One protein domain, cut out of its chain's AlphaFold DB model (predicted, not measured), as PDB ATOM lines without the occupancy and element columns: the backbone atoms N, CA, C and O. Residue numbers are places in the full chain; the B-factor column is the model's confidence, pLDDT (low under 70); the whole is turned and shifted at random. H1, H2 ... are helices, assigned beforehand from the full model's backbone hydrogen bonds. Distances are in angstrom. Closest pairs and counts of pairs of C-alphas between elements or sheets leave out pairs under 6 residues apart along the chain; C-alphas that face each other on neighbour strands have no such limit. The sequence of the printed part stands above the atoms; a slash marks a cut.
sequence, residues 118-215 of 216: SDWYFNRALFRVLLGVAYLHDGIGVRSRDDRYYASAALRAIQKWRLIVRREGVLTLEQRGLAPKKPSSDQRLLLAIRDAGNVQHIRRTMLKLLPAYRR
ATOM      1  N   SER A 118     182.817 204.896 235.710       98.50
ATOM      2  CA  SER A 118     184.093 205.549 235.408       98.50
ATOM      3  C   SER A 118     184.656 206.307 236.613       98.50
ATOM      4  O   SER A 118     185.863 206.284 236.841       98.50
ATOM      5  N   ASP A 119     183.808 206.969 237.402       98.50
ATOM      6  CA  ASP A 119     184.226 207.872 238.480       98.50
ATOM      7  C   ASP A 119     184.981 207.149 239.591       98.50
ATOM      8  O   ASP A 119     185.798 207.766 240.276       98.50
ATOM      9  N   TRP A 120     184.786 205.834 239.725       98.50
ATOM     10  CA  TRP A 120     185.627 205.012 240.583       98.50
ATOM     11  C   TRP A 120     187.101 205.116 240.177       98.50
ATOM     12  O   TRP A 120     187.945 205.363 241.031       98.50
ATOM     13  N   TYR A 121     187.432 205.029 238.884       98.56
ATOM     14  CA  TYR A 121     188.812 205.169 238.404       98.56
ATOM     15  C   TYR A 121     189.386 206.560 238.685       98.56
ATOM     16  O   TYR A 121     190.546 206.672 239.084       98.56
ATOM     17  N   PHE A 122     188.576 207.614 238.551       98.50
ATOM     18  CA  PHE A 122     188.990 208.959 238.951       98.50
ATOM     19  C   PHE A 122     189.261 209.031 240.460       98.50
ATOM     20  O   PHE A 122     190.334 209.468 240.874       98.50
ATOM     21  N   ASN A 123     188.355 208.509 241.292       97.94
ATOM     22  CA  ASN A 123     188.547 208.442 242.741       97.94
ATOM     23  C   ASN A 123     189.798 207.622 243.116       97.94
ATOM     24  O   ASN A 123     190.576 208.028 243.978       97.94
ATOM     25  N   ARG A 124     190.063 206.509 242.414       97.50
ATOM     26  CA  ARG A 124     191.291 205.714 242.560       97.50
ATOM     27  C   ARG A 124     192.534 206.506 242.181       97.50
ATOM     28  O   ARG A 124     193.549 206.365 242.860       97.50
ATOM     29  N   ALA A 125     192.485 207.340 241.146       98.31
ATOM     30  CA  ALA A 125     193.596 208.222 240.816       98.31
ATOM     31  C   ALA A 125     193.877 209.210 241.953       98.31
ATOM     32  O   ALA A 125     195.024 209.315 242.383       98.31
ATOM     33  N   LEU A 126     192.843 209.860 242.504       97.94
ATOM     34  CA  LEU A 126     192.995 210.767 243.647       97.94
ATOM     35  C   LEU A 126     193.576 210.050 244.870       97.94
ATOM     36  O   LEU A 126     194.487 210.566 245.512       97.94
ATOM     37  N   PHE A 127     193.122 208.827 245.145       96.44
ATOM     38  CA  PHE A 127     193.693 207.986 246.194       96.44
ATOM     39  C   PHE A 127     195.199 207.761 245.999       96.44
ATOM     40  O   PHE A 127     195.980 207.933 246.933       96.44
ATOM     41  N   ARG A 128     195.631 207.406 244.781       97.25
ATOM     42  CA  ARG A 128     197.059 207.230 244.468       97.25
ATOM     43  C   ARG A 128     197.839 208.531 244.619       97.25
ATOM     44  O   ARG A 128     198.944 208.492 245.148       97.25
ATOM     45  N   VAL A 129     197.263 209.665 244.220       97.56
ATOM     46  CA  VAL A 129     197.869 210.985 244.444       97.56
ATOM     47  C   VAL A 129     198.117 211.210 245.931       97.56
ATOM     48  O   VAL A 129     199.250 211.490 246.308       97.56
ATOM     49  N   LEU A 130     197.107 211.007 246.780       95.38
ATOM     50  CA  LEU A 130     197.242 211.207 248.225       95.38
ATOM     51  C   LEU A 130     198.206 210.214 248.887       95.38
ATOM     52  O   LEU A 130     198.931 210.606 249.794       95.38
ATOM     53  N   LEU A 131     198.303 208.966 248.411       93.44
ATOM     54  CA  LEU A 131     199.352 208.045 248.871       93.44
ATOM     55  C   LEU A 131     200.763 208.532 248.513       93.44
ATOM     56  O   LEU A 131     201.677 208.368 249.319       93.44
ATOM     57  N   GLY A 132     200.941 209.134 247.335       95.19
ATOM     58  CA  GLY A 132     202.209 209.754 246.952       95.19
ATOM     59  C   GLY A 132     202.539 210.975 247.807       95.19
ATOM     60  O   GLY A 132     203.675 211.118 248.245       95.19
ATOM     61  N   VAL A 133     201.541 211.805 248.131       94.69
ATOM     62  CA  VAL A 133     201.705 212.912 249.090       94.69
ATOM     63  C   VAL A 133     202.105 212.381 250.469       94.69
ATOM     64  O   VAL A 133     203.068 212.870 251.045       94.69
ATOM     65  N   ALA A 134     201.432 211.339 250.965       91.62
ATOM     66  CA  ALA A 134     201.764 210.700 252.236       91.62
ATOM     67  C   ALA A 134     203.180 210.097 252.238       91.62
ATOM     68  O   ALA A 134     203.877 210.163 253.244       91.62
ATOM     69  N   TYR A 135     203.629 209.524 251.116       92.00
ATOM     70  CA  TYR A 135     205.010 209.063 250.970       92.00
ATOM     71  C   TYR A 135     206.008 210.223 251.061       92.00
ATOM     72  O   TYR A 135     206.965 210.131 251.818       92.00
ATOM     73  N   LEU A 136     205.765 211.321 250.341       92.56
ATOM     74  CA  LEU A 136     206.615 212.515 250.393       92.56
ATOM     75  C   LEU A 136     206.617 213.181 251.777       92.56
ATOM     76  O   LEU A 136     207.568 213.880 252.113       92.56
ATOM     77  N   HIS A 137     205.545 212.998 252.551       90.38
ATOM     78  CA  HIS A 137     205.407 213.543 253.895       90.38
ATOM     79  C   HIS A 137     206.132 212.697 254.954       90.38
ATOM     80  O   HIS A 137     206.969 213.236 255.672       90.38
ATOM     81  N   ASP A 138     205.838 211.392 255.014       84.19
ATOM     82  CA  ASP A 138     206.229 210.501 256.124       84.19
ATOM     83  C   ASP A 138     206.966 209.226 255.680       84.19
ATOM     84  O   ASP A 138     207.390 208.423 256.504       84.19
ATOM     85  N   GLY A 139     207.021 208.948 254.375       77.25
ATOM     86  CA  GLY A 139     207.355 207.621 253.849       77.25
ATOM     87  C   GLY A 139     208.717 207.489 253.176       77.25
ATOM     88  O   GLY A 139     209.058 206.371 252.778       77.25
ATOM     89  N   ILE A 140     209.476 208.580 253.022       77.88
ATOM     90  CA  ILE A 140     210.798 208.564 252.378       77.88
ATOM     91  C   ILE A 140     211.734 207.649 253.177       77.88
ATOM     92  O   ILE A 140     211.904 207.823 254.378       77.88
ATOM     93  N   GLY A 141     212.303 206.638 252.515       72.69
ATOM     94  CA  GLY A 141     213.190 205.642 253.135       72.69
ATOM     95  C   GLY A 141     212.491 204.563 253.976       72.69
ATOM     96  O   GLY A 141     213.110 203.554 254.288       72.69
ATOM     97  N   VAL A 142     211.201 204.724 254.293       78.38
ATOM     98  CA  VAL A 142     210.437 203.782 255.139       78.38
ATOM     99  C   VAL A 142     209.593 202.817 254.304       78.38
ATOM    100  O   VAL A 142     209.361 201.673 254.690       78.38
ATOM    101  N   ARG A 143     209.091 203.266 253.150       78.94
ATOM    102  CA  ARG A 143     208.193 202.476 252.294       78.94
ATOM    103  C   ARG A 143     208.901 202.026 251.022       78.94
ATOM    104  O   ARG A 143     209.613 202.800 250.397       78.94
ATOM    105  N   SER A 144     208.595 200.807 250.575       82.38
ATOM    106  CA  SER A 144     209.138 200.232 249.333       82.38
ATOM    107  C   SER A 144     208.642 200.910 248.049       82.38
ATOM    108  O   SER A 144     209.247 200.755 246.994       82.38
ATOM    109  N   ARG A 145     207.524 201.642 248.115       88.44
ATOM    110  CA  ARG A 145     206.931 202.370 246.982       88.44
ATOM    111  C   ARG A 145     207.164 203.861 247.141       88.44
ATOM    112  O   ARG A 145     206.804 204.404 248.186       88.44
ATOM    113  N   ASP A 146     207.652 204.495 246.082       92.00
ATOM    114  CA  ASP A 146     207.963 205.921 246.029       92.00
ATOM    115  C   ASP A 146     206.847 206.772 245.388       92.00
ATOM    116  O   ASP A 146     205.796 206.286 244.950       92.00
ATOM    117  N   ASP A 147     207.067 208.086 245.330       93.19
ATOM    118  CA  ASP A 147     206.156 209.043 244.703       93.19
ATOM    119  C   ASP A 147     205.984 208.787 243.195       93.19
ATOM    120  O   ASP A 147     204.888 208.973 242.659       93.19
ATOM    121  N   ARG A 148     207.027 208.304 242.503       96.12
ATOM    122  CA  ARG A 148     206.976 207.955 241.071       96.12
ATOM    123  C   ARG A 148     206.060 206.764 240.808       96.12
ATOM    124  O   ARG A 148     205.281 206.801 239.849       96.12
ATOM    125  N   TYR A 149     206.103 205.743 241.660       96.94
ATOM    126  CA  TYR A 149     205.201 204.597 241.618       96.94
ATOM    127  C   TYR A 149     203.747 205.057 241.746       96.94
ATOM    128  O   TYR A 149     202.903 204.729 240.904       96.94
ATOM    129  N   TYR A 150     203.449 205.864 242.768       97.38
ATOM    130  CA  TYR A 150     202.093 206.360 242.996       97.38
ATOM    131  C   TYR A 150     201.609 207.276 241.870       97.38
ATOM    132  O   TYR A 150     200.460 207.155 241.441       97.38
ATOM    133  N   ALA A 151     202.480 208.132 241.332       98.38
ATOM    134  CA  ALA A 151     202.143 209.009 240.217       98.38
ATOM    135  C   ALA A 151     201.872 208.216 238.928       98.38
ATOM    136  O   ALA A 151     200.909 208.499 238.216       98.38
ATOM    137  N   SER A 152     202.652 207.167 238.664       98.50
ATOM    138  CA  SER A 152     202.431 206.265 237.527       98.50
ATOM    139  C   SER A 152     201.109 205.503 237.653       98.50
ATOM    140  O   SER A 152     200.345 205.408 236.692       98.50
ATOM    141  N   ALA A 153     200.791 205.004 238.851       98.19
ATOM    142  CA  ALA A 153     199.520 204.335 239.120       98.19
ATOM    143  C   ALA A 153     198.317 205.288 238.988       98.19
ATOM    144  O   ALA A 153     197.281 204.892 238.451       98.19
ATOM    145  N   ALA A 154     198.452 206.538 239.442       98.50
ATOM    146  CA  ALA A 154     197.436 207.572 239.260       98.50
ATOM    147  C   ALA A 154     197.197 207.871 237.771       98.50
ATOM    148  O   ALA A 154     196.047 207.913 237.339       98.50
ATOM    149  N   LEU A 155     198.266 208.008 236.975       98.75
ATOM    150  CA  LEU A 155     198.161 208.285 235.540       98.75
ATOM    151  C   LEU A 155     197.389 207.188 234.799       98.75
ATOM    152  O   LEU A 155     196.492 207.503 234.021       98.75
ATOM    153  N   ARG A 156     197.680 205.910 235.083       98.56
ATOM    154  CA  ARG A 156     196.956 204.772 234.485       98.56
ATOM    155  C   ARG A 156     195.457 204.821 234.798       98.56
ATOM    156  O   ARG A 156     194.632 204.596 233.916       98.56
ATOM    157  N   ALA A 157     195.098 205.152 236.039       98.44
ATOM    158  CA  ALA A 157     193.702 205.285 236.446       98.44
ATOM    159  C   ALA A 157     193.002 206.469 235.745       98.44
ATOM    160  O   ALA A 157     191.872 206.315 235.287       98.44
ATOM    161  N   ILE A 158     193.684 207.611 235.570       98.38
ATOM    162  CA  ILE A 158     193.160 208.755 234.801       98.38
ATOM    163  C   ILE A 158     192.986 208.424 233.321       98.38
ATOM    164  O   ILE A 158     191.959 208.767 232.742       98.38
ATOM    165  N   GLN A 159     193.946 207.737 232.703       98.50
ATOM    166  CA  GLN A 159     193.833 207.305 231.308       98.50
ATOM    167  C   GLN A 159     192.618 206.392 231.111       98.50
ATOM    168  O   GLN A 159     191.841 206.602 230.181       98.50
ATOM    169  N   LYS A 160     192.398 205.445 232.032       98.44
ATOM    170  CA  LYS A 160     191.220 204.570 232.019       98.44
ATOM    171  C   LYS A 160     189.916 205.343 232.226       98.44
ATOM    172  O   LYS A 160     188.969 205.130 231.478       98.44
ATOM    173  N   TRP A 161     189.880 206.280 233.178       98.62
ATOM    174  CA  TRP A 161     188.727 207.161 233.388       98.62
ATOM    175  C   TRP A 161     188.379 207.957 232.124       98.62
ATOM    176  O   TRP A 161     187.243 207.893 231.663       98.62
ATOM    177  N   ARG A 162     189.360 208.639 231.517       98.56
ATOM    178  CA  ARG A 162     189.162 209.427 230.288       98.56
ATOM    179  C   ARG A 162     188.685 208.582 229.118       98.56
ATOM    180  O   ARG A 162     187.843 209.041 228.353       98.56
ATOM    181  N   LEU A 163     189.241 207.380 228.964       98.31
ATOM    182  CA  LEU A 163     188.847 206.455 227.907       98.31
ATOM    183  C   LEU A 163     187.360 206.108 228.018       98.31
ATOM    184  O   LEU A 163     186.641 206.227 227.031       98.31
ATOM    185  N   ILE A 164     186.901 205.741 229.219       98.44
ATOM    186  CA  ILE A 164     185.494 205.401 229.472       98.44
ATOM    187  C   ILE A 164     184.601 206.629 229.267       98.44
ATOM    188  O   ILE A 164     183.636 206.550 228.516       98.44
ATOM    189  N   VAL A 165     184.956 207.777 229.860       98.25
ATOM    190  CA  VAL A 165     184.191 209.031 229.724       98.25
ATOM    191  C   VAL A 165     183.997 209.414 228.259       98.25
ATOM    192  O   VAL A 165     182.883 209.737 227.859       98.25
ATOM    193  N   ARG A 166     185.062 209.340 227.449       97.94
ATOM    194  CA  ARG A 166     184.999 209.650 226.016       97.94
ATOM    195  C   ARG A 166     184.150 208.640 225.252       97.94
ATOM    196  O   ARG A 166     183.331 209.045 224.439       97.94
ATOM    197  N   ARG A 167     184.370 207.345 225.489       98.31
ATOM    198  CA  ARG A 167     183.684 206.263 224.771       98.31
ATOM    199  C   ARG A 167     182.180 206.265 225.029       98.31
ATOM    200  O   ARG A 167     181.417 205.951 224.127       98.31
ATOM    201  N   GLU A 168     181.772 206.587 226.250       98.38
ATOM    202  CA  GLU A 168     180.382 206.470 226.701       98.38
ATOM    203  C   GLU A 168     179.664 207.824 226.796       98.38
ATOM    204  O   GLU A 168     178.530 207.884 227.257       98.38
ATOM    205  N   GLY A 169     180.308 208.921 226.373       97.75
ATOM    206  CA  GLY A 169     179.691 210.252 226.358       97.75
ATOM    207  C   GLY A 169     179.277 210.754 227.746       97.75
ATOM    208  O   GLY A 169     178.277 211.455 227.886       97.75
ATOM    209  N   VAL A 170     180.017 210.372 228.791       97.94
ATOM    210  CA  VAL A 170     179.646 210.674 230.180       97.94
ATOM    211  C   VAL A 170     179.751 212.181 230.429       97.94
ATOM    212  O   VAL A 170     180.812 212.775 230.229       97.94
ATOM    213  N   LEU A 171     178.670 212.788 230.931       98.19
ATOM    214  CA  LEU A 171     178.646 214.200 231.329       98.19
ATOM    215  C   LEU A 171     179.768 214.537 232.327       98.19
ATOM    216  O   LEU A 171     180.200 213.698 233.133       98.19
ATOM    217  N   THR A 172     180.214 215.794 232.319       97.62
ATOM    218  CA  THR A 172     181.311 216.239 233.189       97.62
ATOM    219  C   THR A 172     180.958 216.107 234.674       97.62
ATOM    220  O   THR A 172     179.787 216.041 235.064       97.62
ATOM    221  N   LEU A 173     181.980 216.077 235.538       98.06
ATOM    222  CA  LEU A 173     181.776 216.043 236.993       98.06
ATOM    223  C   LEU A 173     180.965 217.254 237.473       98.06
ATOM    224  O   LEU A 173     180.169 217.133 238.400       98.06
ATOM    225  N   GLU A 174     181.160 218.410 236.849       97.75
ATOM    226  CA  GLU A 174     180.436 219.646 237.118       97.75
ATOM    227  C   GLU A 174     178.961 219.535 236.719       97.75
ATOM    228  O   GLU A 174     178.094 219.810 237.546       97.75
ATOM    229  N   GLN A 175     178.673 219.069 235.498       97.88
ATOM    230  CA  GLN A 175     177.301 218.888 235.006       97.88
ATOM    231  C   GLN A 175     176.510 217.883 235.852       97.88
ATOM    232  O   GLN A 175     175.315 218.061 236.068       97.88
ATOM    233  N   ARG A 176     177.183 216.855 236.384       97.75
ATOM    234  CA  ARG A 176     176.585 215.853 237.282       97.75
ATOM    235  C   ARG A 176     176.568 216.268 238.756       97.75
ATOM    236  O   ARG A 176     176.144 215.495 239.607       97.75
ATOM    237  N   GLY A 177     177.057 217.465 239.094       97.50
ATOM    238  CA  GLY A 177     177.106 217.958 240.475       97.50
ATOM    239  C   GLY A 177     178.089 217.216 241.393       97.50
ATOM    240  O   GLY A 177     178.023 217.361 242.614       97.50
ATOM    241  N   LEU A 178     179.016 216.432 240.832       97.81
ATOM    242  CA  LEU A 178     180.029 215.658 241.557       97.81
ATOM    243  C   LEU A 178     181.243 216.505 241.974       97.81
ATOM    244  O   LEU A 178     181.891 216.209 242.988       97.81
ATOM    245  N   ALA A 179     181.521 217.584 241.240       97.06
ATOM    246  CA  ALA A 179     182.539 218.569 241.594       97.06
ATOM    247  C   ALA A 179     182.015 219.582 242.641       97.06
ATOM    248  O   ALA A 179     180.849 219.983 242.590       97.06
ATOM    249  N   PRO A 180     182.844 220.030 243.605       94.31
ATOM    250  CA  PRO A 180     182.461 221.101 244.526       94.31
ATOM    251  C   PRO A 180     182.153 222.407 243.777       94.31
ATOM    252  O   PRO A 180     182.951 222.843 242.955       94.31
ATOM    253  N   LYS A 181     181.044 223.085 244.115       93.00
ATOM    254  CA  LYS A 181     180.677 224.389 243.515       93.00
ATOM    255  C   LYS A 181     181.677 225.507 243.836       93.00
ATOM    256  O   LYS A 181     181.866 226.419 243.043       93.00
ATOM    257  N   LYS A 182     182.290 225.453 245.022       95.56
ATOM    258  CA  LYS A 182     183.306 226.402 245.503       95.56
ATOM    259  C   LYS A 182     184.509 225.605 246.021       95.56
ATOM    260  O   LYS A 182     184.615 225.407 247.231       95.56
ATOM    261  N   PRO A 183     185.350 225.051 245.130       96.62
ATOM    262  CA  PRO A 183     186.437 224.172 245.543       96.62
ATOM    263  C   PRO A 183     187.514 224.958 246.301       96.62
ATOM    264  O   PRO A 183     187.920 226.043 245.873       96.62
ATOM    265  N   SER A 184     188.010 224.397 247.406       96.12
ATOM    266  CA  SER A 184     189.207 224.905 248.084       96.12
ATOM    267  C   SER A 184     190.462 224.734 247.215       96.12
ATOM    268  O   SER A 184     190.442 224.077 246.172       96.12
ATOM    269  N   SER A 185     191.580 225.347 247.615       96.44
ATOM    270  CA  SER A 185     192.835 225.309 246.845       96.44
ATOM    271  C   SER A 185     193.332 223.884 246.571       96.44
ATOM    272  O   SER A 185     193.691 223.570 245.439       96.44
ATOM    273  N   ASP A 186     193.287 223.008 247.569       96.50
ATOM    274  CA  ASP A 186     193.636 221.590 247.457       96.50
ATOM    275  C   ASP A 186     192.636 220.800 246.601       96.50
ATOM    276  O   ASP A 186     193.041 219.973 245.787       96.50
ATOM    277  N   GLN A 187     191.339 221.095 246.696       97.12
ATOM    278  CA  GLN A 187     190.327 220.479 245.830       97.12
ATOM    279  C   GLN A 187     190.511 220.861 244.362       97.12
ATOM    280  O   GLN A 187     190.335 220.008 243.494       97.12
ATOM    281  N   ARG A 188     190.908 222.106 244.066       98.06
ATOM    282  CA  ARG A 188     191.253 222.528 242.697       98.06
ATOM    283  C   ARG A 188     192.444 221.746 242.150       98.06
ATOM    284  O   ARG A 188     192.396 221.293 241.011       98.06
ATOM    285  N   LEU A 189     193.477 221.541 242.969       98.06
ATOM    286  CA  LEU A 189     194.641 220.731 242.599       98.06
ATOM    287  C   LEU A 189     194.258 219.268 242.329       98.06
ATOM    288  O   LEU A 189     194.700 218.700 241.336       98.06
ATOM    289  N   LEU A 190     193.411 218.673 243.175       97.75
ATOM    290  CA  LEU A 190     192.900 217.317 242.963       97.75
ATOM    291  C   LEU A 190     192.026 217.221 241.708       97.75
ATOM    292  O   LEU A 190     192.179 216.279 240.937       97.75
ATOM    293  N   LEU A 191     191.146 218.194 241.460       97.88
ATOM    294  CA  LEU A 191     190.300 218.210 240.267       97.88
ATOM    295  C   LEU A 191     191.139 218.302 238.983       97.88
ATOM    296  O   LEU A 191     190.867 217.573 238.032       97.88
ATOM    297  N   ALA A 192     192.204 219.109 238.988       97.38
ATOM    298  CA  ALA A 192     193.119 219.267 237.855       97.38
ATOM    299  C   ALA A 192     193.875 217.977 237.473       97.38
ATOM    300  O   ALA A 192     194.360 217.859 236.349       97.38
ATOM    301  N   ILE A 193     193.938 216.965 238.354       97.69
ATOM    302  CA  ILE A 193     194.520 215.649 238.021       97.69
ATOM    303  C   ILE A 193     193.795 214.995 236.841       97.69
ATOM    304  O   ILE A 193     194.415 214.249 236.079       97.69
ATOM    305  N   ARG A 194     192.512 215.317 236.628       96.75
ATOM    306  CA  ARG A 194     191.741 214.848 235.470       96.75
ATOM    307  C   ARG A 194     192.359 215.241 234.129       96.75
ATOM    308  O   ARG A 194     192.069 214.575 233.140       96.75
ATOM    309  N   ASP A 195     193.233 216.254 234.116       96.81
ATOM    310  CA  ASP A 195     193.917 216.852 232.958       96.81
ATOM    311  C   ASP A 195     195.433 216.527 232.929       96.81
ATOM    312  O   ASP A 195     196.157 216.906 232.011       96.81
ATOM    313  N   ALA A 196     195.923 215.683 233.847       97.12
ATOM    314  CA  ALA A 196     197.309 215.216 233.835       97.12
ATOM    315  C   ALA A 196     197.664 214.389 232.579       97.12
ATOM    316  O   ALA A 196     197.016 213.386 232.269       97.12
ATOM    317  N   GLY A 197     198.699 214.806 231.843       96.06
ATOM    318  CA  GLY A 197     199.186 214.110 230.641       96.06
ATOM    319  C   GLY A 197     200.368 213.169 230.891       96.06
ATOM    320  O   GLY A 197     200.640 212.292 230.081       96.06
ATOM    321  N   ASN A 198     201.079 213.337 232.006       98.06
ATOM    322  CA  ASN A 198     202.281 212.572 232.317       98.06
ATOM    323  C   ASN A 198     202.518 212.470 233.831       98.06
ATOM    324  O   ASN A 198     201.901 213.173 234.635       98.06
ATOM    325  N   VAL A 199     203.449 211.589 234.207       98.31
ATOM    326  CA  VAL A 199     203.832 211.325 235.602       98.31
ATOM    327  C   VAL A 199     204.354 212.591 236.285       98.31
ATOM    328  O   VAL A 199     204.020 212.846 237.440       98.31
ATOM    329  N   GLN A 200     205.120 213.424 235.575       98.31
ATOM    330  CA  GLN A 200     205.729 214.621 236.152       98.31
ATOM    331  C   GLN A 200     204.694 215.687 236.537       98.31
ATOM    332  O   GLN A 200     204.852 216.332 237.572       98.31
ATOM    333  N   HIS A 201     203.614 215.841 235.766       98.00
ATOM    334  CA  HIS A 201     202.483 216.686 236.149       98.00
ATOM    335  C   HIS A 201     201.904 216.201 237.486       98.00
ATOM    336  O   HIS A 201     201.821 216.980 238.432       98.00
ATOM    337  N   ILE A 202     201.604 214.905 237.614       98.50
ATOM    338  CA  ILE A 202     201.037 214.346 238.851       98.50
ATOM    339  C   ILE A 202     201.973 214.558 240.046       98.50
ATOM    340  O   ILE A 202     201.519 214.999 241.101       98.50
ATOM    341  N   ARG A 203     203.280 214.324 239.880       98.12
ATOM    342  CA  ARG A 203     204.281 214.561 240.935       98.12
ATOM    343  C   ARG A 203     204.341 216.029 241.363       98.12
ATOM    344  O   ARG A 203     204.350 216.320 242.556       98.12
ATOM    345  N   ARG A 204     204.310 216.972 240.412       98.19
ATOM    346  CA  ARG A 204     204.222 218.412 240.723       98.19
ATOM    347  C   ARG A 204     202.955 218.732 241.518       98.19
ATOM    348  O   ARG A 204     203.016 219.529 242.450       98.19
ATOM    349  N   THR A 205     201.828 218.106 241.187       98.00
ATOM    350  CA  THR A 205     200.591 218.267 241.959       98.00
ATOM    351  C   THR A 205     200.723 217.690 243.369       98.00
ATOM    352  O   THR A 205     200.314 218.357 244.312       98.00
ATOM    353  N   MET A 206     201.351 216.520 243.547       97.56
ATOM    354  CA  MET A 206     201.630 215.956 244.878       97.56
ATOM    355  C   MET A 206     202.440 216.931 245.748       97.56
ATOM    356  O   MET A 206     202.051 217.211 246.878       97.56
ATOM    357  N   LEU A 207     203.508 217.523 245.202       96.50
ATOM    358  CA  LEU A 207     204.314 218.525 245.911       96.50
ATOM    359  C   LEU A 207     203.488 219.758 246.313       96.50
ATOM    360  O   LEU A 207     203.586 220.225 247.444       96.50
ATOM    361  N   LYS A 208     202.618 220.251 245.420       97.06
ATOM    362  CA  LYS A 208     201.711 221.379 245.709       97.06
ATOM    363  C   LYS A 208     200.653 221.056 246.770       97.06
ATOM    364  O   LYS A 208     200.132 221.974 247.396       97.06
ATOM    365  N   LEU A 209     200.323 219.779 246.968       96.31
ATOM    366  CA  LEU A 209     199.360 219.331 247.978       96.31
ATOM    367  C   LEU A 209     199.980 219.170 249.375       96.31
ATOM    368  O   LEU A 209     199.236 219.214 250.354       96.31
ATOM    369  N   LEU A 210     201.309 219.043 249.500       93.44
ATOM    370  CA  LEU A 210     201.992 218.855 250.791       93.44
ATOM    371  C   LEU A 210     201.615 219.899 251.862       93.44
ATOM    372  O   LEU A 210     201.330 219.493 252.990       93.44
ATOM    373  N   PRO A 211     201.538 221.216 251.565       91.88
ATOM    374  CA  PRO A 211     201.155 222.207 252.573       91.88
ATOM    375  C   PRO A 211     199.736 222.006 253.118       91.88
ATOM    376  O   PRO A 211     199.478 222.307 254.281       91.88
ATOM    377  N   ALA A 212     198.814 221.496 252.294       90.19
ATOM    378  CA  ALA A 212     197.446 221.197 252.710       90.19
ATOM    379  C   ALA A 212     197.357 219.871 253.484       90.19
ATOM    380  O   ALA A 212     196.573 219.773 254.426       90.19
ATOM    381  N   TYR A 213     198.195 218.893 253.127       87.06
ATOM    382  CA  TYR A 213     198.297 217.596 253.801       87.06
ATOM    383  C   TYR A 213     198.887 217.698 255.215       87.06
ATOM    384  O   TYR A 213     198.555 216.901 256.084       87.06
ATOM    385  N   ARG A 214     199.718 218.712 255.472       69.81
ATOM    386  CA  ARG A 214     200.338 218.988 256.781       69.81
ATOM    387  C   ARG A 214     199.427 219.639 257.821       69.81
ATOM    388  O   ARG A 214     199.761 219.631 258.996       69.81
ATOM    389  N   ARG A 215     198.338 220.289 257.401       54.38
ATOM    390  CA  ARG A 215     197.679 221.340 258.201       54.38
ATOM    391  C   ARG A 215     196.351 220.952 258.865       54.38
ATOM    392  O   ARG A 215     195.620 221.862 259.251       54.38
TER     393      ARG A 215
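What this domain is: This is residues 118 to 215 of the 216 residues of a protein of Planctomycetaceae bacterium (UniProt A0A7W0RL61). Two helical hairpins pack crosswise: the long H1-H2 pair lies side by side, and the shorter H3-H4 pair crosses one side of it. A long loop, residues 169 to 184, joins them. The 98 printed residues, with four named helices, are all helix in class and compact, with a radius of gyration of the C-alphas of 13.6 A and spans of 43 by 27 by 19 A.

Where its parts are: H1, residues 118 to 139, begins at C-alpha 118 (184.093, 205.549, 235.408) and measures 29.8 A. H2, 147 to 168, measures 31.5 A; H3, 185 to 195, 16.3 A. H4, 199 to 213, 20.0 A, ends at C-alpha 213 (198.297, 217.596, 253.801).

How they stand to each other: H1 and H2 touch at a shallow tilt of 11 degrees, opposite ways; their closest C-alphas, Ala 125 and Ala 154, are 4.2 A apart. H4 touches H1 with a steep tilt of 67 degrees, closest C-alphas Val 133 and Met 206, 5.2 A. O i to N i+4 pairs are within hydrogen-bond range throughout H1 and H2, 4 of 7 in H3, 9 of 11 in H4.

The domain as a whole: The printed part has no cut. Residues 214 to 215 are under pLDDT 70.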